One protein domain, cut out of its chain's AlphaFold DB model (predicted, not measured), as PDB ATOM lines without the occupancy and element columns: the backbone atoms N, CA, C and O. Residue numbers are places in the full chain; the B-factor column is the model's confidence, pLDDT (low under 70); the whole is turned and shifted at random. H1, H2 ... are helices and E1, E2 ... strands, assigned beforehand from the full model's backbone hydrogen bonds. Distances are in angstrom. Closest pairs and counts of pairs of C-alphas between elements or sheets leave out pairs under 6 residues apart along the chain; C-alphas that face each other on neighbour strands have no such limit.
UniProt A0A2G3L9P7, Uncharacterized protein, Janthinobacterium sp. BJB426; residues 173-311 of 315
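AT A GLANCE: This is residues 173 to 311 of the 315 residues of an uncharacterized protein of Janthinobacterium sp. BJB426 (UniProt A0A2G3L9P7). Picture an elongated body with helices at both ends: H4, H5 and H6 gather at one end, the short helices H1 and H2 make a corner at the other, and between them lies the small hairpin of strands E1 and E2, with much loop around it. H4, the longest helix, starts at this hairpin and runs away from H1 and H2, while residues 173 to 187 form a long loop leading to H1. The printed part has 139 residues, with six named helices and two named strands in the order H1, H2, H3, E1, E2, H4, H5, H6; the sheet E1 - E2 is antiparallel. The class is mostly helix, but under half of the residues, 63, are in named elements. The whole is compact, with a radius of gyration of the C-alphas of 15.7 A and spans of 49 by 31 by 23 A.

IN THESE COORDINATES: Start at Trp 173 and read on to C-alpha 188 at (12.425, -63.216, -27.323), where H1, residues 188 to 193, begins. Next come H2, residues 196 to 203, 10.4 A long, and H3, residues 218 to 221. Strands E1, residues 234 to 236, and E2, residues 246 to 248, follow. Find C-alpha 249 at (12.002, -46.018, -31.427); from there H4 runs 25.0 A to residue 266. H5 holds residues 278 to 284, 10.5 A, and H6 holds residues 297 to 310, 20.0 A, ending at C-alpha 310 at (4.729, -22.290, -42.514).

HOW THE PARTS SIT: Look first at H1 and H2, which touch only at the corner; their closest C-alphas, of Lys 193 and Ala 199, are 4.3 A apart. H3 touches no helix; its closest C-alpha to E2 is that of Ile 221, 6.9 A from that of Cys 248. In the hairpin of E1 and E2, N 235 and O 247 are 2.8 A apart and N 247 and O 235 are 2.9 A apart, both within hydrogen-bond range. H4, with residues 258 to 266 alone, touches H6 at a steep tilt of 48 degrees, the same way; the closest C-alphas are those of Val 262 and Leu 304, 7.2 A. H5 and H6 form a helical hairpin and touch, the closest C-alphas being those of Ile 284 and Ala 300, 5.4 A. H4 and H5 are close but not clearly touching, about perpendicular at 87 degrees, with the C-alphas of Gln 255 and Leu 281 closest at 7.1 A. H1 and H6 are apart. Every O i to N i+4 pair is within hydrogen-bond range in H1, H2, H4 and H6; in H5 it is 2 of 3, and H3 is too short for such a pair.

THE WHOLE: The C-alphas farthest apart, of Asn 187 and Thr 309, are 48.6 A from each other. The printed part has no cut, and the links H2 to H3, H3 to E1, H4 to H5 and H5 to H6 are long. The mean pLDDT of the printed part is 90.0; look for values under 70 at residues 176 and 311.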
ATOM      1  N   TRP A 173      16.517 -40.750 -46.200       88.88
ATOM      2  CA  TRP A 173      15.616 -41.463 -45.285       88.88
ATOM      3  C   TRP A 173      14.211 -41.687 -45.865       88.88
ATOM      4  O   TRP A 173      13.511 -42.574 -45.380       88.88
ATOM      5  N   ARG A 174      13.802 -40.921 -46.889       88.00
ATOM      6  CA  ARG A 174      12.530 -41.127 -47.599       88.00
ATOM      7  C   ARG A 174      12.628 -42.146 -48.729       88.00
ATOM      8  O   ARG A 174      11.669 -42.871 -48.964       88.00
ATOM      9  N   ASP A 175      13.780 -42.237 -49.387       79.44
ATOM     10  CA  ASP A 175      13.926 -42.936 -50.675       79.44
ATOM     11  C   ASP A 175      14.420 -44.391 -50.540       79.44
ATOM     12  O   ASP A 175      14.996 -44.968 -51.464       79.44
ATOM     13  N   GLY A 176      14.215 -45.010 -49.375       69.81
ATOM     14  CA  GLY A 176      14.705 -46.353 -49.064       69.81
ATOM     15  C   GLY A 176      13.595 -47.370 -48.814       69.81
ATOM     16  O   GLY A 176      12.722 -47.170 -47.970       69.81
ATOM     17  N   THR A 177      13.681 -48.536 -49.458       71.19
ATOM     18  CA  THR A 177      12.949 -49.719 -48.998       71.19
ATOM     19  C   THR A 177      13.696 -50.337 -47.820       71.19
ATOM     20  O   THR A 177      14.779 -50.910 -47.955       71.19
ATOM     21  N   HIS A 178      13.126 -50.213 -46.621       71.12
ATOM     22  CA  HIS A 178      13.665 -50.904 -45.454       71.12
ATOM     23  C   HIS A 178      13.514 -52.417 -45.644       71.12
ATOM     24  O   HIS A 178      12.422 -52.914 -45.942       71.12
ATOM     25  N   LYS A 179      14.624 -53.152 -45.489       71.06
ATOM     26  CA  LYS A 179      14.626 -54.620 -45.521       71.06
ATOM     27  C   LYS A 179      13.736 -55.149 -44.398       71.06
ATOM     28  O   LYS A 179      13.723 -54.593 -43.299       71.06
ATOM     29  N   ARG A 180      13.014 -56.243 -44.662       72.62
ATOM     30  CA  ARG A 180      12.298 -56.965 -43.603       72.62
ATOM     31  C   ARG A 180      13.305 -57.421 -42.544       72.62
ATOM     32  O   ARG A 180      14.374 -57.923 -42.894       72.62
ATOM     33  N   GLY A 181      12.959 -57.210 -41.276       71.44
ATOM     34  CA  GLY A 181      13.760 -57.663 -40.142       71.44
ATOM     35  C   GLY A 181      13.867 -59.189 -40.101       71.44
ATOM     36  O   GLY A 181      13.063 -59.898 -40.714       71.44
ATOM     37  N   LYS A 182      14.868 -59.698 -39.378       84.12
ATOM     38  CA  LYS A 182      14.966 -61.133 -39.077       84.12
ATOM     39  C   LYS A 182      13.748 -61.565 -38.238       84.12
ATOM     40  O   LYS A 182      13.221 -60.743 -37.484       84.12
ATOM     41  N   PRO A 183      13.297 -62.829 -38.350       87.12
ATOM     42  CA  PRO A 183      12.199 -63.324 -37.530       87.12
ATOM     43  C   PRO A 183      12.555 -63.218 -36.044       87.12
ATOM     44  O   PRO A 183      13.677 -63.529 -35.641       87.12
ATOM     45  N   VAL A 184      11.595 -62.764 -35.242       91.94
ATOM     46  CA  VAL A 184      11.750 -62.671 -33.789       91.94
ATOM     47  C   VAL A 184      11.628 -64.081 -33.191       91.94
ATOM     48  O   VAL A 184      10.661 -64.775 -33.512       91.94
ATOM     49  N   PRO A 185      12.583 -64.533 -32.354       92.75
ATOM     50  CA  PRO A 185      12.512 -65.838 -31.694       92.75
ATOM     51  C   PRO A 185      11.273 -65.978 -30.805       92.75
ATOM     52  O   PRO A 185      10.808 -64.988 -30.253       92.75
ATOM     53  N   ALA A 186      10.763 -67.192 -30.591       92.50
ATOM     54  CA  ALA A 186       9.596 -67.402 -29.724       92.50
ATOM     55  C   ALA A 186       9.857 -66.982 -28.262       92.50
ATOM     56  O   ALA A 186       8.996 -66.381 -27.626       92.50
ATOM     57  N   ASN A 187      11.073 -67.221 -27.765       93.19
ATOM     58  CA  ASN A 187      11.525 -66.861 -26.421       93.19
ATOM     59  C   ASN A 187      12.166 -65.460 -26.337       93.19
ATOM     60  O   ASN A 187      12.969 -65.185 -25.443       93.19
ATOM     61  N   TYR A 188      11.824 -64.553 -27.263       93.94
ATOM     62  CA  TYR A 188      12.425 -63.216 -27.323       93.94
ATOM     63  C   TYR A 188      12.261 -62.410 -26.033       93.94
ATOM     64  O   TYR A 188      13.105 -61.566 -25.752       93.94
ATOM     65  N   LEU A 189      11.172 -62.623 -25.282       94.81
ATOM     66  CA  LEU A 189      10.878 -61.849 -24.080       94.81
ATOM     67  C   LEU A 189      11.894 -62.149 -22.978       94.81
ATOM     68  O   LEU A 189      12.464 -61.219 -22.415       94.81
ATOM     69  N   ALA A 190      12.169 -63.432 -22.740       95.12
ATOM     70  CA  ALA A 190      13.179 -63.857 -21.781       95.12
ATOM     71  C   ALA A 190      14.564 -63.338 -22.188       95.12
ATOM     72  O   ALA A 190      15.272 -62.762 -21.370       95.12
ATOM     73  N   LEU A 191      14.907 -63.433 -23.481       94.31
ATOM     74  CA  LEU A 191      16.167 -62.899 -24.005       94.31
ATOM     75  C   LEU A 191      16.271 -61.372 -23.855       94.31
ATOM     76  O   LEU A 191      17.333 -60.847 -23.534       94.31
ATOM     77  N   LEU A 192      15.174 -60.645 -24.090       94.62
ATOM     78  CA  LEU A 192      15.121 -59.195 -23.922       94.62
ATOM     79  C   LEU A 192      15.356 -58.810 -22.459       94.62
ATOM     80  O   LEU A 192      16.120 -57.881 -22.200       94.62
ATOM     81  N   LYS A 193      14.711 -59.521 -21.531       94.88
ATOM     82  CA  LYS A 193      14.759 -59.232 -20.097       94.88
ATOM     83  C   LYS A 193      16.030 -59.722 -19.394       94.88
ATOM     84  O   LYS A 193      16.398 -59.146 -18.378       94.88
ATOM     85  N   SER A 194      16.795 -60.641 -19.995       93.69
ATOM     86  CA  SER A 194      18.175 -60.949 -19.568       93.69
ATOM     87  C   SER A 194      19.080 -59.706 -19.502       93.69
ATOM     88  O   SER A 194      20.109 -59.719 -18.836       93.69
ATOM     89  N   VAL A 195      18.717 -58.616 -20.189       91.81
ATOM     90  CA  VAL A 195      19.420 -57.333 -20.120       91.81
ATOM     91  C   VAL A 195      18.630 -56.356 -19.242       91.81
ATOM     92  O   VAL A 195      17.597 -55.844 -19.670       91.81
ATOM     93  N   GLU A 196      19.148 -56.028 -18.054       88.62
ATOM     94  CA  GLU A 196      18.429 -55.259 -17.013       88.62
ATOM     95  C   GLU A 196      17.809 -53.950 -17.535       88.62
ATOM     96  O   GLU A 196      16.603 -53.747 -17.425       88.62
ATOM     97  N   TYR A 197      18.580 -53.089 -18.212       87.62
ATOM     98  CA  TYR A 197      18.039 -51.817 -18.721       87.62
ATOM     99  C   TYR A 197      16.951 -52.001 -19.799       87.62
ATOM    100  O   TYR A 197      16.140 -51.102 -20.037       87.62
ATOM    101  N   LYS A 198      16.944 -53.140 -20.507       91.31
ATOM    102  CA  LYS A 198      15.892 -53.467 -21.480       91.31
ATOM    103  C   LYS A 198      14.655 -54.010 -20.776       91.31
ATOM    104  O   LYS A 198      13.557 -53.675 -21.218       91.31
ATOM    105  N   ALA A 199      14.830 -54.786 -19.704       91.06
ATOM    106  CA  ALA A 199      13.742 -55.209 -18.829       91.06
ATOM    107  C   ALA A 199      13.026 -53.984 -18.246       91.06
ATOM    108  O   ALA A 199      11.830 -53.832 -18.465       91.06
ATOM    109  N   ASP A 200      13.776 -53.035 -17.674       90.94
ATOM    110  CA  ASP A 200      13.231 -51.780 -17.140       90.94
ATOM    111  C   ASP A 200      12.441 -50.999 -18.203       90.94
ATOM    112  O   ASP A 200      11.324 -50.536 -17.966       90.94
ATOM    113  N   ASN A 201      12.992 -50.873 -19.414       91.06
ATOM    114  CA  ASN A 201      12.300 -50.203 -20.516       91.06
ATOM    115  C   ASN A 201      11.015 -50.928 -20.927       91.06
ATOM    116  O   ASN A 201      10.006 -50.265 -21.190       91.06
ATOM    117  N   TRP A 202      11.042 -52.260 -20.994       94.00
ATOM    118  CA  TRP A 202       9.874 -53.081 -21.304       94.00
ATOM    119  C   TRP A 202       8.798 -52.951 -20.224       94.00
ATOM    120  O   TRP A 202       7.639 -52.697 -20.550       94.00
ATOM    121  N   ASP A 203       9.172 -53.067 -18.953       94.06
ATOM    122  CA  ASP A 203       8.259 -53.023 -17.809       94.06
ATOM    123  C   ASP A 203       7.756 -51.594 -17.515       94.06
ATOM    124  O   ASP A 203       6.701 -51.417 -16.912       94.06
ATOM    125  N   SER A 204       8.423 -50.553 -18.036       92.56
ATOM    126  CA  SER A 204       7.966 -49.154 -17.938       92.56
ATOM    127  C   SER A 204       6.688 -48.823 -18.727       92.56
ATOM    128  O   SER A 204       6.241 -47.671 -18.715       92.56
ATOM    129  N   LEU A 205       6.143 -49.782 -19.478       93.75
ATOM    130  CA  LEU A 205       4.975 -49.617 -20.338       93.75
ATOM    131  C   LEU A 205       3.930 -50.701 -20.042       93.75
ATOM    132  O   LEU A 205       4.316 -51.861 -19.889       93.75
ATOM    133  N   PRO A 206       2.625 -50.371 -20.051       93.88
ATOM    134  CA  PRO A 206       1.548 -51.360 -19.951       93.88
ATOM    135  C   PRO A 206       1.632 -52.447 -21.031       93.88
ATOM    136  O   PRO A 206       2.199 -52.221 -22.103       93.88
ATOM    137  N   ASP A 207       1.057 -53.621 -20.780       92.00
ATOM    138  CA  ASP A 207       1.097 -54.745 -21.729       92.00
ATOM    139  C   ASP A 207       0.240 -54.517 -22.980       92.00
ATOM    140  O   ASP A 207       0.601 -54.961 -24.072       92.00
ATOM    141  N   ASP A 208      -0.852 -53.766 -22.843       94.62
ATOM    142  CA  ASP A 208      -1.730 -53.336 -23.933       94.62
ATOM    143  C   ASP A 208      -1.224 -52.075 -24.651       94.62
ATOM    144  O   ASP A 208      -1.865 -51.584 -25.585       94.62
ATOM    145  N   TRP A 209      -0.057 -51.551 -24.256       95.94
ATOM    146  CA  TRP A 209       0.485 -50.341 -24.851       95.94
ATOM    147  C   TRP A 209       0.709 -50.515 -26.358       95.94
ATOM    148  O   TRP A 209       1.395 -51.429 -26.834       95.94
ATOM    149  N   ALA A 210       0.169 -49.564 -27.114       96.56
ATOM    150  CA  ALA A 210       0.418 -49.398 -28.533       96.56
ATOM    151  C   ALA A 210       1.034 -48.025 -28.789       96.56
ATOM    152  O   ALA A 210       0.694 -47.032 -28.144       96.56
ATOM    153  N   CYS A 211       1.935 -47.951 -29.768       96.56
ATOM    154  CA  CYS A 211       2.541 -46.684 -30.144       96.56
ATOM    155  C   CYS A 211       1.456 -45.717 -30.655       96.56
ATOM    156  O   CYS A 211       0.809 -46.031 -31.654       96.56
ATOM    157  N   PRO A 212       1.295 -44.522 -30.069       95.88
ATOM    158  CA  PRO A 212       0.232 -43.586 -30.456       95.88
ATOM    159  C   PRO A 212       0.365 -43.059 -31.897       95.88
ATOM    160  O   PRO A 212      -0.623 -42.653 -32.497       95.88
ATOM    161  N   ILE A 213       1.567 -43.123 -32.482       96.38
ATOM    162  CA  ILE A 213       1.834 -42.708 -33.868       96.38
ATOM    163  C   ILE A 213       1.515 -43.837 -34.856       96.38
ATOM    164  O   ILE A 213       0.672 -43.702 -35.734       96.38
ATOM    165  N   CYS A 214       2.211 -44.972 -34.728       96.12
ATOM    166  CA  CYS A 214       2.152 -46.053 -35.719       96.12
ATOM    167  C   CYS A 214       1.177 -47.186 -35.364       96.12
ATOM    168  O   CYS A 214       1.037 -48.126 -36.143       96.12
ATOM    169  N   ARG A 215       0.559 -47.130 -34.177       96.44
ATOM    170  CA  ARG A 215      -0.405 -48.097 -33.620       96.44
ATOM    171  C   ARG A 215       0.085 -49.540 -33.486       96.44
ATOM    172  O   ARG A 215      -0.705 -50.425 -33.177       96.44
ATOM    173  N   ARG A 216       1.384 -49.797 -33.676       95.69
ATOM    174  CA  ARG A 216       1.978 -51.107 -33.378       95.69
ATOM    175  C   ARG A 216       1.921 -51.372 -31.879       95.69
ATOM    176  O   ARG A 216       2.258 -50.487 -31.092       95.69
ATOM    177  N   SER A 217       1.543 -52.592 -31.521       95.69
ATOM    178  CA  SER A 217       1.598 -53.084 -30.144       95.69
ATOM    179  C   SER A 217       3.039 -53.217 -29.647       95.69
ATOM    180  O   SER A 217       3.993 -53.256 -30.434       95.69
ATOM    181  N   LYS A 218       3.190 -53.336 -28.327       94.69
ATOM    182  CA  LYS A 218       4.464 -53.558 -27.633       94.69
ATOM    183  C   LYS A 218       5.299 -54.691 -28.251       94.69
ATOM    184  O   LYS A 218       6.477 -54.491 -28.545       94.69
ATOM    185  N   SER A 219       4.683 -55.837 -28.556       93.44
ATOM    186  CA  SER A 219       5.353 -56.992 -29.180       93.44
ATOM    187  C   SER A 219       5.749 -56.744 -30.641       93.44
ATOM    188  O   SER A 219       6.844 -57.115 -31.055       93.44
ATOM    189  N   GLN A 220       4.916 -56.050 -31.422       93.88
ATOM    190  CA  GLN A 220       5.191 -55.729 -32.832       93.88
ATOM    191  C   GLN A 220       6.339 -54.729 -33.029       93.88
ATOM    192  O   GLN A 220       6.827 -54.565 -34.149       93.88
ATOM    193  N   ILE A 221       6.748 -54.023 -31.974       94.12
ATOM    194  CA  ILE A 221       7.874 -53.083 -32.005       94.12
ATOM    195  C   ILE A 221       9.207 -53.803 -31.790       94.12
ATOM    196  O   ILE A 221      10.233 -53.302 -32.249       94.12
ATOM    197  N   VAL A 222       9.200 -54.974 -31.148       94.75
ATOM    198  CA  VAL A 222      10.405 -55.779 -30.917       94.75
ATOM    199  C   VAL A 222      11.000 -56.220 -32.245       94.75
ATOM    200  O   VAL A 222      10.283 -56.721 -33.106       94.75
ATOM    201  N   TYR A 223      12.309 -56.071 -32.405       93.12
ATOM    202  CA  TYR A 223      13.018 -56.468 -33.618       93.12
ATOM    203  C   TYR A 223      14.385 -57.066 -33.291       93.12
ATOM    204  O   TYR A 223      14.931 -56.866 -32.204       93.12
ATOM    205  N   VAL A 224      14.940 -57.802 -34.250       91.25
ATOM    206  CA  VAL A 224      16.255 -58.437 -34.130       91.25
ATOM    207  C   VAL A 224      17.284 -57.616 -34.903       91.25
ATOM    208  O   VAL A 224      17.094 -57.322 -36.084       91.25
ATOM    209  N   GLY A 225      18.367 -57.237 -34.225       86.44
ATOM    210  CA  GLY A 225      19.496 -56.527 -34.819       86.44
ATOM    211  C   GLY A 225      20.393 -57.413 -35.691       86.44
ATOM    212  O   GLY A 225      20.217 -58.631 -35.804       86.44
ATOM    213  N   ASP A 226      21.410 -56.801 -36.294       80.75
ATOM    214  CA  ASP A 226      22.335 -57.511 -37.183       80.75
ATOM    215  C   ASP A 226      23.118 -58.618 -36.461       80.75
ATOM    216  O   ASP A 226      23.317 -59.679 -37.052       80.75
ATOM    217  N   GLN A 227      23.448 -58.425 -35.178       75.50
ATOM    218  CA  GLN A 227      24.162 -59.390 -34.322       75.50
ATOM    219  C   GLN A 227      23.210 -60.354 -33.590       75.50
ATOM    220  O   GLN A 227      23.579 -60.994 -32.610       75.50
ATOM    221  N   GLY A 228      21.942 -60.422 -34.012       82.00
ATOM    222  CA  GLY A 228      20.954 -61.318 -33.408       82.00
ATOM    223  C   GLY A 228      20.387 -60.832 -32.073       82.00
ATOM    224  O   GLY A 228      19.543 -61.519 -31.506       82.00
ATOM    225  N   GLN A 229      20.781 -59.648 -31.583       86.25
ATOM    226  CA  GLN A 229      20.230 -59.135 -30.334       86.25
ATOM    227  C   GLN A 229      18.766 -58.717 -30.503       86.25
ATOM    228  O   GLN A 229      18.404 -58.020 -31.457       86.25
ATOM    229  N   VAL A 230      17.932 -59.086 -29.536       92.38
ATOM    230  CA  VAL A 230      16.555 -58.596 -29.444       92.38
ATOM    231  C   VAL A 230      16.580 -57.167 -28.900       92.38
ATOM    232  O   VAL A 230      17.261 -56.856 -27.912       92.38
ATOM    233  N   ARG A 231      15.879 -56.265 -29.588       92.56
ATOM    234  CA  ARG A 231      15.810 -54.841 -29.260       92.56
ATOM    235  C   ARG A 231      14.365 -54.409 -29.066       92.56
ATOM    236  O   ARG A 231      13.486 -54.731 -29.861       92.56
ATOM    237  N   PHE A 232      14.167 -53.616 -28.025       94.56
ATOM    238  CA  PHE A 232      12.937 -52.905 -27.736       94.56
ATOM    239  C   PHE A 232      13.324 -51.492 -27.320       94.56
ATOM    240  O   PHE A 232      13.986 -51.303 -26.304       94.56
ATOM    241  N   ASN A 233      12.956 -50.513 -28.142       92.38
ATOM    242  CA  ASN A 233      13.324 -49.123 -27.930       92.38
ATOM    243  C   ASN A 233      12.070 -48.259 -27.973       92.38
ATOM    244  O   ASN A 233      11.288 -48.327 -28.928       92.38
ATOM    245  N   VAL A 234      11.927 -47.403 -26.970       94.06
ATOM    246  CA  VAL A 234      10.923 -46.342 -26.918       94.06
ATOM    247  C   VAL A 234      11.614 -45.023 -26.622       94.06
ATOM    248  O   VAL A 234      12.662 -44.992 -25.983       94.06
ATOM    249  N   ALA A 235      11.048 -43.939 -27.131       92.88
ATOM    250  CA  ALA A 235      11.565 -42.597 -26.944       92.88
ATOM    251  C   ALA A 235      10.541 -41.755 -26.191       92.88
ATOM    252  O   ALA A 235       9.344 -41.818 -26.485       92.88
ATOM    253  N   THR A 236      11.032 -40.958 -25.248       92.44
ATOM    254  CA  THR A 236      10.249 -39.905 -24.604       92.44
ATOM    255  C   THR A 236      10.197 -38.688 -25.523       92.44
ATOM    256  O   THR A 236      11.202 -38.311 -26.133       92.44
ATOM    257  N   THR A 237       9.020 -38.092 -25.648       89.81
ATOM    258  CA  THR A 237       8.786 -36.954 -26.536       89.81
ATOM    259  C   THR A 237       9.038 -35.622 -25.826       89.81
ATOM    260  O   THR A 237       9.227 -35.564 -24.610       89.81
ATOM    261  N   GLY A 238       9.138 -34.545 -26.608       83.88
ATOM    262  CA  GLY A 238       9.370 -33.188 -26.107       83.88
ATOM    263  C   GLY A 238       8.107 -32.525 -25.562       83.88
ATOM    264  O   GLY A 238       7.011 -33.081 -25.623       83.88
ATOM    265  N   ARG A 239       8.249 -31.283 -25.081       84.50
ATOM    266  CA  ARG A 239       7.134 -30.526 -24.483       84.50
ATOM    267  C   ARG A 239       5.993 -30.297 -25.471       84.50
ATOM    268  O   ARG A 239       4.835 -30.336 -25.074       84.50
ATOM    269  N   ALA A 240       6.318 -30.133 -26.754       85.25
ATOM    270  CA  ALA A 240       5.324 -29.973 -27.812       85.25
ATOM    271  C   ALA A 240       4.353 -31.167 -27.923       85.25
ATOM    272  O   ALA A 240       3.233 -31.006 -28.396       85.25
ATOM    273  N   TRP A 241       4.761 -32.368 -27.499       91.25
ATOM    274  CA  TRP A 241       3.994 -33.612 -27.630       91.25
ATOM    275  C   TRP A 241       3.574 -34.169 -26.262       91.25
ATOM    276  O   TRP A 241       3.569 -35.378 -26.048       91.25
ATOM    277  N   HIS A 242       3.210 -33.293 -25.324       86.81
ATOM    278  CA  HIS A 242       2.824 -33.664 -23.957       86.81
ATOM    279  C   HIS A 242       1.705 -34.726 -23.852       86.81
ATOM    280  O   HIS A 242       1.778 -35.599 -22.992       86.81
ATOM    281  N   GLU A 243       0.718 -34.716 -24.755       88.06
ATOM    282  CA  GLU A 243      -0.351 -35.733 -24.849       88.06
ATOM    283  C   GLU A 243       0.151 -37.098 -25.342       88.06
ATOM    284  O   GLU A 243      -0.522 -38.117 -25.217       88.06
ATOM    285  N   THR A 244       1.342 -37.131 -25.937       88.69
ATOM    286  CA  THR A 244       1.953 -38.308 -26.556       88.69
ATOM    287  C   THR A 244       3.350 -38.529 -25.966       88.69
ATOM    288  O   THR A 244       4.340 -38.441 -26.694       88.69
ATOM    289  N   PRO A 245       3.482 -38.797 -24.653       89.50
ATOM    290  CA  PRO A 245       4.761 -38.710 -23.941       89.50
ATOM    291  C   PRO A 245       5.777 -39.784 -24.348       89.50
ATOM    292  O   PRO A 245       6.979 -39.586 -24.188       89.50
ATOM    293  N   LYS A 246       5.318 -40.932 -24.867       94.25
ATOM    294  CA  LYS A 246       6.178 -42.028 -25.331       94.25
ATOM    295  C   LYS A 246       5.767 -42.519 -26.714       94.25
ATOM    296  O   LYS A 246       4.592 -42.764 -26.981       94.25
ATOM    297  N   ILE A 247       6.761 -42.729 -27.574       95.88
ATOM    298  CA  ILE A 247       6.605 -43.287 -28.924       95.88
ATOM    299  C   ILE A 247       7.596 -44.429 -29.149       95.88
ATOM    300  O   ILE A 247       8.614 -44.533 -28.467       95.88
ATOM    301  N   CYS A 248       7.334 -45.294 -30.130       95.94
ATOM    302  CA  CYS A 248       8.295 -46.342 -30.475       95.94
ATOM    303  C   CYS A 248       9.575 -45.755 -31.095       95.94
ATOM    304  O   CYS A 248       9.537 -44.727 -31.781       95.94
ATOM    305  N   GLY A 249      10.700 -46.447 -30.916       94.69
ATOM    306  CA  GLY A 249      12.002 -46.018 -31.427       94.69
ATOM    307  C   GLY A 249      12.036 -45.841 -32.948       94.69
ATOM    308  O   GLY A 249      12.735 -44.963 -33.441       94.69
ATOM    309  N   HIS A 250      11.230 -46.593 -33.707       94.62
ATOM    310  CA  HIS A 250      11.163 -46.417 -35.164       94.62
ATOM    311  C   HIS A 250      10.431 -45.124 -35.559       94.62
ATOM    312  O   HIS A 250      10.848 -44.467 -36.507       94.62
ATOM    313  N   CYS A 251       9.380 -44.712 -34.834       95.38
ATOM    314  CA  CYS A 251       8.737 -43.409 -35.057       95.38
ATOM    315  C   CYS A 251       9.703 -42.271 -34.728       95.38
ATOM    316  O   CYS A 251       9.827 -41.332 -35.506       95.38
ATOM    317  N   SER A 252      10.424 -42.392 -33.609       95.12
ATOM    318  CA  SER A 252      11.460 -41.429 -33.222       95.12
ATOM    319  C   SER A 252      12.569 -41.333 -34.275       95.12
ATOM    320  O   SER A 252      12.967 -40.234 -34.638       95.12
ATOM    321  N   LYS A 253      12.999 -42.455 -34.869       93.50
ATOM    322  CA  LYS A 253      13.981 -42.468 -35.967       93.50
ATOM    323  C   LYS A 253      13.512 -41.671 -37.191       93.50
ATOM    324  O   LYS A 253      14.282 -40.867 -37.710       93.50
ATOM    325  N   VAL A 254      12.263 -41.859 -37.631       94.44
ATOM    326  CA  VAL A 254      11.681 -41.086 -38.748       94.44
ATOM    327  C   VAL A 254      11.593 -39.601 -38.385       94.44
ATOM    328  O   VAL A 254      11.975 -38.745 -39.178       94.44
ATOM    329  N   GLN A 255      11.158 -39.294 -37.163       94.12
ATOM    330  CA  GLN A 255      11.046 -37.928 -36.655       94.12
ATOM    331  C   GLN A 255      12.406 -37.210 -36.620       94.12
ATOM    332  O   GLN A 255      12.509 -36.073 -37.074       94.12
ATOM    333  N   MET A 256      13.462 -37.885 -36.159       92.38
ATOM    334  CA  MET A 256      14.817 -37.327 -36.110       92.38
ATOM    335  C   MET A 256      15.418 -37.139 -37.505       92.38
ATOM    336  O   MET A 256      16.135 -36.163 -37.737       92.38
ATOM    337  N   ALA A 257      15.107 -38.031 -38.449       92.31
ATOM    338  CA  ALA A 257      15.527 -37.881 -39.838       92.31
ATOM    339  C   ALA A 257      14.859 -36.660 -40.490       92.31
ATOM    340  O   ALA A 257      15.553 -35.811 -41.048       92.31
ATOM    341  N   LEU A 258      13.541 -36.506 -40.303       93.12
ATOM    342  CA  LEU A 258      12.808 -35.318 -40.735       93.12
ATOM    343  C   LEU A 258      13.381 -34.048 -40.087       93.12
ATOM    344  O   LEU A 258      13.702 -33.106 -40.800       93.12
ATOM    345  N   LYS A 259      13.602 -34.039 -38.765       91.31
ATOM    346  CA  LYS A 259      14.226 -32.907 -38.054       91.31
ATOM    347  C   LYS A 259      15.558 -32.505 -38.681       91.31
ATOM    348  O   LYS A 259      15.813 -31.319 -38.869       91.31
ATOM    349  N   SER A 260      16.413 -33.485 -38.968       90.06
ATOM    350  CA  SER A 260      17.754 -33.252 -39.515       90.06
ATOM    351  C   SER A 260      17.691 -32.587 -40.888       90.06
ATOM    352  O   SER A 260      18.480 -31.692 -41.179       90.06
ATOM    353  N   GLU A 261      16.720 -32.974 -41.709       91.50
ATOM    354  CA  GLU A 261      16.514 -32.352 -43.009       91.50
ATOM    355  C   GLU A 261      15.894 -30.961 -42.908       91.50
ATOM    356  O   GLU A 261      16.416 -30.032 -43.517       91.50
ATOM    357  N   VAL A 262      14.861 -30.765 -42.084       90.50
ATOM    358  CA  VAL A 262      14.292 -29.424 -41.862       90.50
ATOM    359  C   VAL A 262      15.379 -28.482 -41.315       90.50
ATOM    360  O   VAL A 262      15.507 -27.355 -41.791       90.50
ATOM    361  N   LYS A 263      16.242 -28.966 -40.408       89.75
ATOM    362  CA  LYS A 263      17.393 -28.211 -39.884       89.75
ATOM    363  C   LYS A 263      18.361 -27.780 -40.986       89.75
ATOM    364  O   LYS A 263      18.904 -26.681 -40.924       89.75
ATOM    365  N   SER A 264      18.564 -28.613 -42.007       88.44
ATOM    366  CA  SER A 264      19.437 -28.276 -43.138       88.44
ATOM    367  C   SER A 264      18.908 -27.120 -43.999       88.44
ATOM    368  O   SER A 264      19.699 -26.463 -44.673       88.44
ATOM    369  N   HIS A 265      17.601 -26.842 -43.941       86.25
ATOM    370  CA  HIS A 265      16.959 -25.744 -44.665       86.25
ATOM    371  C   HIS A 265      16.741 -24.492 -43.806       86.25
ATOM    372  O   HIS A 265      16.917 -23.385 -44.305       86.25
ATOM    373  N   LEU A 266      16.340 -24.657 -42.541       83.88
ATOM    374  CA  LEU A 266      15.863 -23.560 -41.685       83.88
ATOM    375  C   LEU A 266      16.780 -23.234 -40.497       83.88
ATOM    376  O   LEU A 266      16.558 -22.234 -39.819       83.88
ATOM    377  N   GLY A 267      17.807 -24.046 -40.235       81.25
ATOM    378  CA  GLY A 267      18.646 -23.911 -39.045       81.25
ATOM    379  C   GLY A 267      18.053 -24.597 -37.810       81.25
ATOM    380  O   GLY A 267      17.282 -25.549 -37.916       81.25
ATOM    381  N   ASP A 268      18.482 -24.183 -36.618       78.44
ATOM    382  CA  ASP A 268      18.120 -24.854 -35.364       78.44
ATOM    383  C   ASP A 268      16.705 -24.528 -34.854       78.44
ATOM    384  O   ASP A 268      16.160 -23.454 -35.096       78.44
ATOM    385  N   PHE A 269      16.133 -25.465 -34.088       71.00
ATOM    386  CA  PHE A 269      14.801 -25.359 -33.474       71.00
ATOM    387  C   PHE A 269      14.899 -25.303 -31.948       71.00
ATOM    388  O   PHE A 269      15.768 -25.944 -31.355       71.00
ATOM    389  N   ARG A 270      13.949 -24.614 -31.297       70.25
ATOM    390  CA  ARG A 270      13.846 -24.577 -29.823       70.25
ATOM    391  C   ARG A 270      13.454 -25.925 -29.208       70.25
ATOM    392  O   ARG A 270      13.980 -26.288 -28.160       70.25
ATOM    393  N   ASP A 271      12.535 -26.658 -29.838       76.19
ATOM    394  CA  ASP A 271      12.107 -27.999 -29.418       76.19
ATOM    395  C   ASP A 271      12.253 -28.971 -30.599       76.19
ATOM    396  O   ASP A 271      11.988 -28.637 -31.752       76.19
ATOM    397  N   SER A 272      12.691 -30.199 -30.311       80.12
ATOM    398  CA  SER A 272      12.886 -31.227 -31.335       80.12
ATOM    399  C   SER A 272      11.586 -31.704 -31.971       80.12
ATOM    400  O   SER A 272      11.679 -32.377 -32.983       80.12
ATOM    401  N   TYR A 273      10.422 -31.396 -31.402       82.88
ATOM    402  CA  TYR A 273       9.115 -31.908 -31.814       82.88
ATOM    403  C   TYR A 273       8.125 -30.806 -32.223       82.88
ATOM    404  O   TYR A 273       7.041 -31.124 -32.698       82.88
ATOM    405  N   SER A 274       8.460 -29.519 -32.065       85.44
ATOM    406  CA  SER A 274       7.510 -28.418 -32.304       85.44
ATOM    407  C   SER A 274       7.150 -28.197 -33.774       85.44
ATOM    408  O   SER A 274       6.106 -27.627 -34.061       85.44
ATOM    409  N   PHE A 275       7.989 -28.645 -34.709       88.19
ATOM    410  CA  PHE A 275       7.803 -28.392 -36.142       88.19
ATOM    411  C   PHE A 275       6.857 -29.390 -36.837       88.19
ATOM    412  O   PHE A 275       6.582 -29.242 -38.024       88.19
ATOM    413  N   VAL A 276       6.395 -30.435 -36.140       91.62
ATOM    414  CA  VAL A 276       5.534 -31.480 -36.714       91.62
ATOM    415  C   VAL A 276       4.593 -32.036 -35.651       91.62
ATOM    416  O   VAL A 276       5.010 -32.318 -34.532       91.62
ATOM    417  N   SER A 277       3.318 -32.227 -35.986       92.56
ATOM    418  CA  SER A 277       2.358 -32.860 -35.077       92.56
ATOM    419  C   SER A 277       2.443 -34.399 -35.108       92.56
ATOM    420  O   SER A 277       2.857 -34.985 -36.116       92.56
ATOM    421  N   PRO A 278       1.986 -35.094 -34.046       94.25
ATOM    422  CA  PRO A 278       1.882 -36.555 -34.027       94.25
ATOM    423  C   PRO A 278       1.119 -37.138 -35.228       94.25
ATOM    424  O   PRO A 278       1.547 -38.132 -35.818       94.25
ATOM    425  N   ASN A 279       0.016 -36.495 -35.627       94.44
ATOM    426  CA  ASN A 279      -0.828 -36.940 -36.739       94.44
ATOM    427  C   ASN A 279      -0.151 -36.753 -38.102       94.44
ATOM    428  O   ASN A 279      -0.273 -37.617 -38.968       94.44
ATOM    429  N   GLU A 280       0.590 -35.661 -38.294       94.75
ATOM    430  CA  GLU A 280       1.371 -35.447 -39.517       94.75
ATOM    431  C   GLU A 280       2.488 -36.482 -39.652       94.75
ATOM    432  O   GLU A 280       2.675 -37.040 -40.735       94.75
ATOM    433  N   LEU A 281       3.177 -36.808 -38.550       95.56
ATOM    434  CA  LEU A 281       4.179 -37.875 -38.555       95.56
ATOM    435  C   LEU A 281       3.541 -39.243 -38.846       95.56
ATOM    436  O   LEU A 281       4.085 -40.022 -39.627       95.56
ATOM    437  N   ALA A 282       2.390 -39.545 -38.240       96.12
ATOM    438  CA  ALA A 282       1.654 -40.779 -38.517       96.12
ATOM    439  C   ALA A 282       1.244 -40.875 -39.993       96.12
ATOM    440  O   ALA A 282       1.303 -41.959 -40.577       96.12
ATOM    441  N   GLY A 283       0.891 -39.739 -40.602       95.62
ATOM    442  CA  GLY A 283       0.537 -39.630 -42.011       95.62
ATOM    443  C   GLY A 283       1.612 -40.191 -42.932       95.62
ATOM    444  O   GLY A 283       1.279 -40.926 -43.842       95.62
ATOM    445  N   ILE A 284       2.894 -39.954 -42.662       95.69
ATOM    446  CA  ILE A 284       3.979 -40.345 -43.578       95.69
ATOM    447  C   ILE A 284       4.532 -41.760 -43.333       95.69
ATOM    448  O   ILE A 284       5.369 -42.239 -44.104       95.69
ATOM    449  N   ILE A 285       4.099 -42.430 -42.260       95.50
ATOM    450  CA  ILE A 285       4.648 -43.710 -41.794       95.50
ATOM    451  C   ILE A 285       3.821 -44.895 -42.305       95.50
ATOM    452  O   ILE A 285       2.608 -44.978 -42.124       95.50
ATOM    453  N   LEU A 286       4.515 -45.892 -42.853       93.62
ATOM    454  CA  LEU A 286       4.009 -47.242 -43.081       93.62
ATOM    455  C   LEU A 286       4.559 -48.183 -41.993       93.62
ATOM    456  O   LEU A 286       5.752 -48.518 -41.997       93.62
ATOM    457  N   PRO A 287       3.725 -48.606 -41.021       93.12
ATOM    458  CA  PRO A 287       4.150 -49.522 -39.976       93.12
ATOM    459  C   PRO A 287       4.459 -50.913 -40.523       93.12
ATOM    460  O   PRO A 287       3.623 -51.531 -41.173       93.12
ATOM    461  N   ILE A 288       5.642 -51.427 -40.189       91.00
ATOM    462  CA  ILE A 288       6.031 -52.811 -40.456       91.00
ATOM    463  C   ILE A 288       6.289 -53.482 -39.103       91.00
ATOM    464  O   ILE A 288       7.099 -52.974 -38.319       91.00
ATOM    465  N   PRO A 289       5.596 -54.579 -38.763       91.19
ATOM    466  CA  PRO A 289       5.904 -55.350 -37.564       91.19
ATOM    467  C   PRO A 289       7.355 -55.839 -37.577       91.19
ATOM    468  O   PRO A 289       7.856 -56.274 -38.612       91.19
ATOM    469  N   HIS A 290       8.022 -55.756 -36.428       92.06
ATOM    470  CA  HIS A 290       9.379 -56.264 -36.204       92.06
ATOM    471  C   HIS A 290      10.475 -55.682 -37.111       92.06
ATOM    472  O   HIS A 290      11.558 -56.251 -37.243       92.06
ATOM    473  N   ALA A 291      10.212 -54.535 -37.738       89.94
ATOM    474  CA  ALA A 291      11.164 -53.851 -38.600       89.94
ATOM    475  C   ALA A 291      11.013 -52.328 -38.502       89.94
ATOM    476  O   ALA A 291      10.051 -51.808 -37.918       89.94
ATOM    477  N   ASP A 292      11.986 -51.623 -39.076       90.19
ATOM    478  CA  ASP A 292      11.914 -50.180 -39.296       90.19
ATOM    479  C   ASP A 292      10.664 -49.809 -40.109       90.19
ATOM    480  O   ASP A 292      10.158 -50.587 -40.922       90.19
ATOM    481  N   HIS A 293      10.167 -48.595 -39.886       91.94
ATOM    482  CA  HIS A 293       9.080 -48.043 -40.684       91.94
ATOM    483  C   HIS A 293       9.514 -47.820 -42.126       91.94
ATOM    484  O   HIS A 293      10.623 -47.361 -42.371       91.94
ATOM    485  N   GLN A 294       8.610 -48.079 -43.066       91.69
ATOM    486  CA  GLN A 294       8.728 -47.490 -44.393       91.69
ATOM    487  C   GLN A 294       8.122 -46.090 -44.375       91.69
ATOM    488  O   GLN A 294       7.190 -45.814 -43.618       91.69
ATOM    489  N   VAL A 295       8.662 -45.206 -45.202       93.56
ATOM    490  CA  VAL A 295       8.171 -43.838 -45.357       93.56
ATOM    491  C   VAL A 295       7.492 -43.731 -46.711       93.56
ATOM    492  O   VAL A 295       7.961 -44.313 -47.685       93.56
ATOM    493  N   ARG A 296       6.377 -43.002 -46.777       93.62
ATOM    494  CA  ARG A 296       5.711 -42.662 -48.039       93.62
ATOM    495  C   ARG A 296       6.387 -41.425 -48.632       93.62
ATOM    496  O   ARG A 296       6.155 -40.333 -48.109       93.62
ATOM    497  N   PRO A 297       7.190 -41.545 -49.708       92.81
ATOM    498  CA  PRO A 297       8.054 -40.448 -50.149       92.81
ATOM    499  C   PRO A 297       7.259 -39.188 -50.514       92.81
ATOM    500  O   PRO A 297       7.540 -38.113 -49.996       92.81
ATOM    501  N   ALA A 298       6.184 -39.342 -51.294       92.38
ATOM    502  CA  ALA A 298       5.341 -38.230 -51.739       92.38
ATOM    503  C   ALA A 298       4.579 -37.522 -50.600       92.38
ATOM    504  O   ALA A 298       4.264 -36.337 -50.690       92.38
ATOM    505  N   GLU A 299       4.229 -38.228 -49.524       94.19
ATOM    506  CA  GLU A 299       3.586 -37.614 -48.353       94.19
ATOM    507  C   GLU A 299       4.606 -36.900 -47.472       94.19
ATOM    508  O   GLU A 299       4.345 -35.791 -47.010       94.19
ATOM    509  N   ALA A 300       5.782 -37.500 -47.296       93.88
ATOM    510  CA  ALA A 300       6.869 -36.902 -46.542       93.88
ATOM    511  C   ALA A 300       7.431 -35.645 -47.227       93.88
ATOM    512  O   ALA A 300       7.730 -34.672 -46.540       93.88
ATOM    513  N   GLU A 301       7.495 -35.616 -48.559       94.00
ATOM    514  CA  GLU A 301       7.877 -34.419 -49.314       94.00
ATOM    515  C   GLU A 301       6.833 -33.300 -49.196       94.00
ATOM    516  O   GLU A 301       7.183 -32.165 -48.884       94.00
ATOM    517  N   ARG A 302       5.536 -33.619 -49.317       94.12
ATOM    518  CA  ARG A 302       4.460 -32.637 -49.086       94.12
ATOM    519  C   ARG A 302       4.487 -32.062 -47.671       94.12
ATOM    520  O   ARG A 302       4.289 -30.860 -47.495       94.12
ATOM    521  N   LEU A 303       4.727 -32.907 -46.667       94.12
ATOM    522  CA  LEU A 303       4.862 -32.466 -45.281       94.12
ATOM    523  C   LEU A 303       6.073 -31.541 -45.115       94.12
ATOM    524  O   LEU A 303       5.942 -30.489 -44.496       94.12
ATOM    525  N   LEU A 304       7.219 -31.886 -45.708       92.94
ATOM    526  CA  LEU A 304       8.404 -31.032 -45.695       92.94
ATOM    527  C   LEU A 304       8.104 -29.660 -46.314       92.94
ATOM    528  O   LEU A 304       8.345 -28.647 -45.665       92.94
ATOM    529  N   SER A 305       7.507 -29.602 -47.510       92.56
ATOM    530  CA  SER A 305       7.141 -28.329 -48.153       92.56
ATOM    531  C   SER A 305       6.203 -27.483 -47.288       92.56
ATOM    532  O   SER A 305       6.380 -26.267 -47.190       92.56
ATOM    533  N   LYS A 306       5.231 -28.120 -46.620       92.75
ATOM    534  CA  LYS A 306       4.322 -27.456 -45.677       92.75
ATOM    535  C   LYS A 306       5.081 -26.858 -44.490       92.75
ATOM    536  O   LYS A 306       4.845 -25.702 -44.152       92.75
ATOM    537  N   ILE A 307       5.995 -27.616 -43.882       90.88
ATOM    538  CA  ILE A 307       6.818 -27.146 -42.756       90.88
ATOM    539  C   ILE A 307       7.674 -25.955 -43.193       90.88
ATOM    540  O   ILE A 307       7.667 -24.928 -42.526       90.88
ATOM    541  N   LEU A 308       8.350 -26.057 -44.341       88.75
ATOM    542  CA  LEU A 308       9.225 -24.996 -44.850       88.75
ATOM    543  C   LEU A 308       8.472 -23.704 -45.194       88.75
ATOM    544  O   LEU A 308       9.033 -22.623 -45.062       88.75
ATOM    545  N   THR A 309       7.209 -23.809 -45.614       87.31
ATOM    546  CA  THR A 309       6.377 -22.643 -45.961       87.31
ATOM    547  C   THR A 309       5.773 -21.978 -44.721       87.31
ATOM    548  O   THR A 309       5.623 -20.760 -44.680       87.31
ATOM    549  N   ASN A 310       5.423 -22.772 -43.707       81.56
ATOM    550  CA  ASN A 310       4.729 -22.290 -42.514       81.56
ATOM    551  C   ASN A 310       5.674 -21.905 -41.368       81.56
ATOM    552  O   ASN A 310       5.218 -21.305 -40.396       81.56
ATOM    553  N   TYR A 311       6.960 -22.255 -41.445       69.50
ATOM    554  CA  TYR A 311       7.909 -21.941 -40.385       69.50
ATOM    555  C   TYR A 311       8.222 -20.444 -40.355       69.50
ATOM    556  O   TYR A 311       8.883 -19.908 -41.245       69.50
TER     557      TYR A 311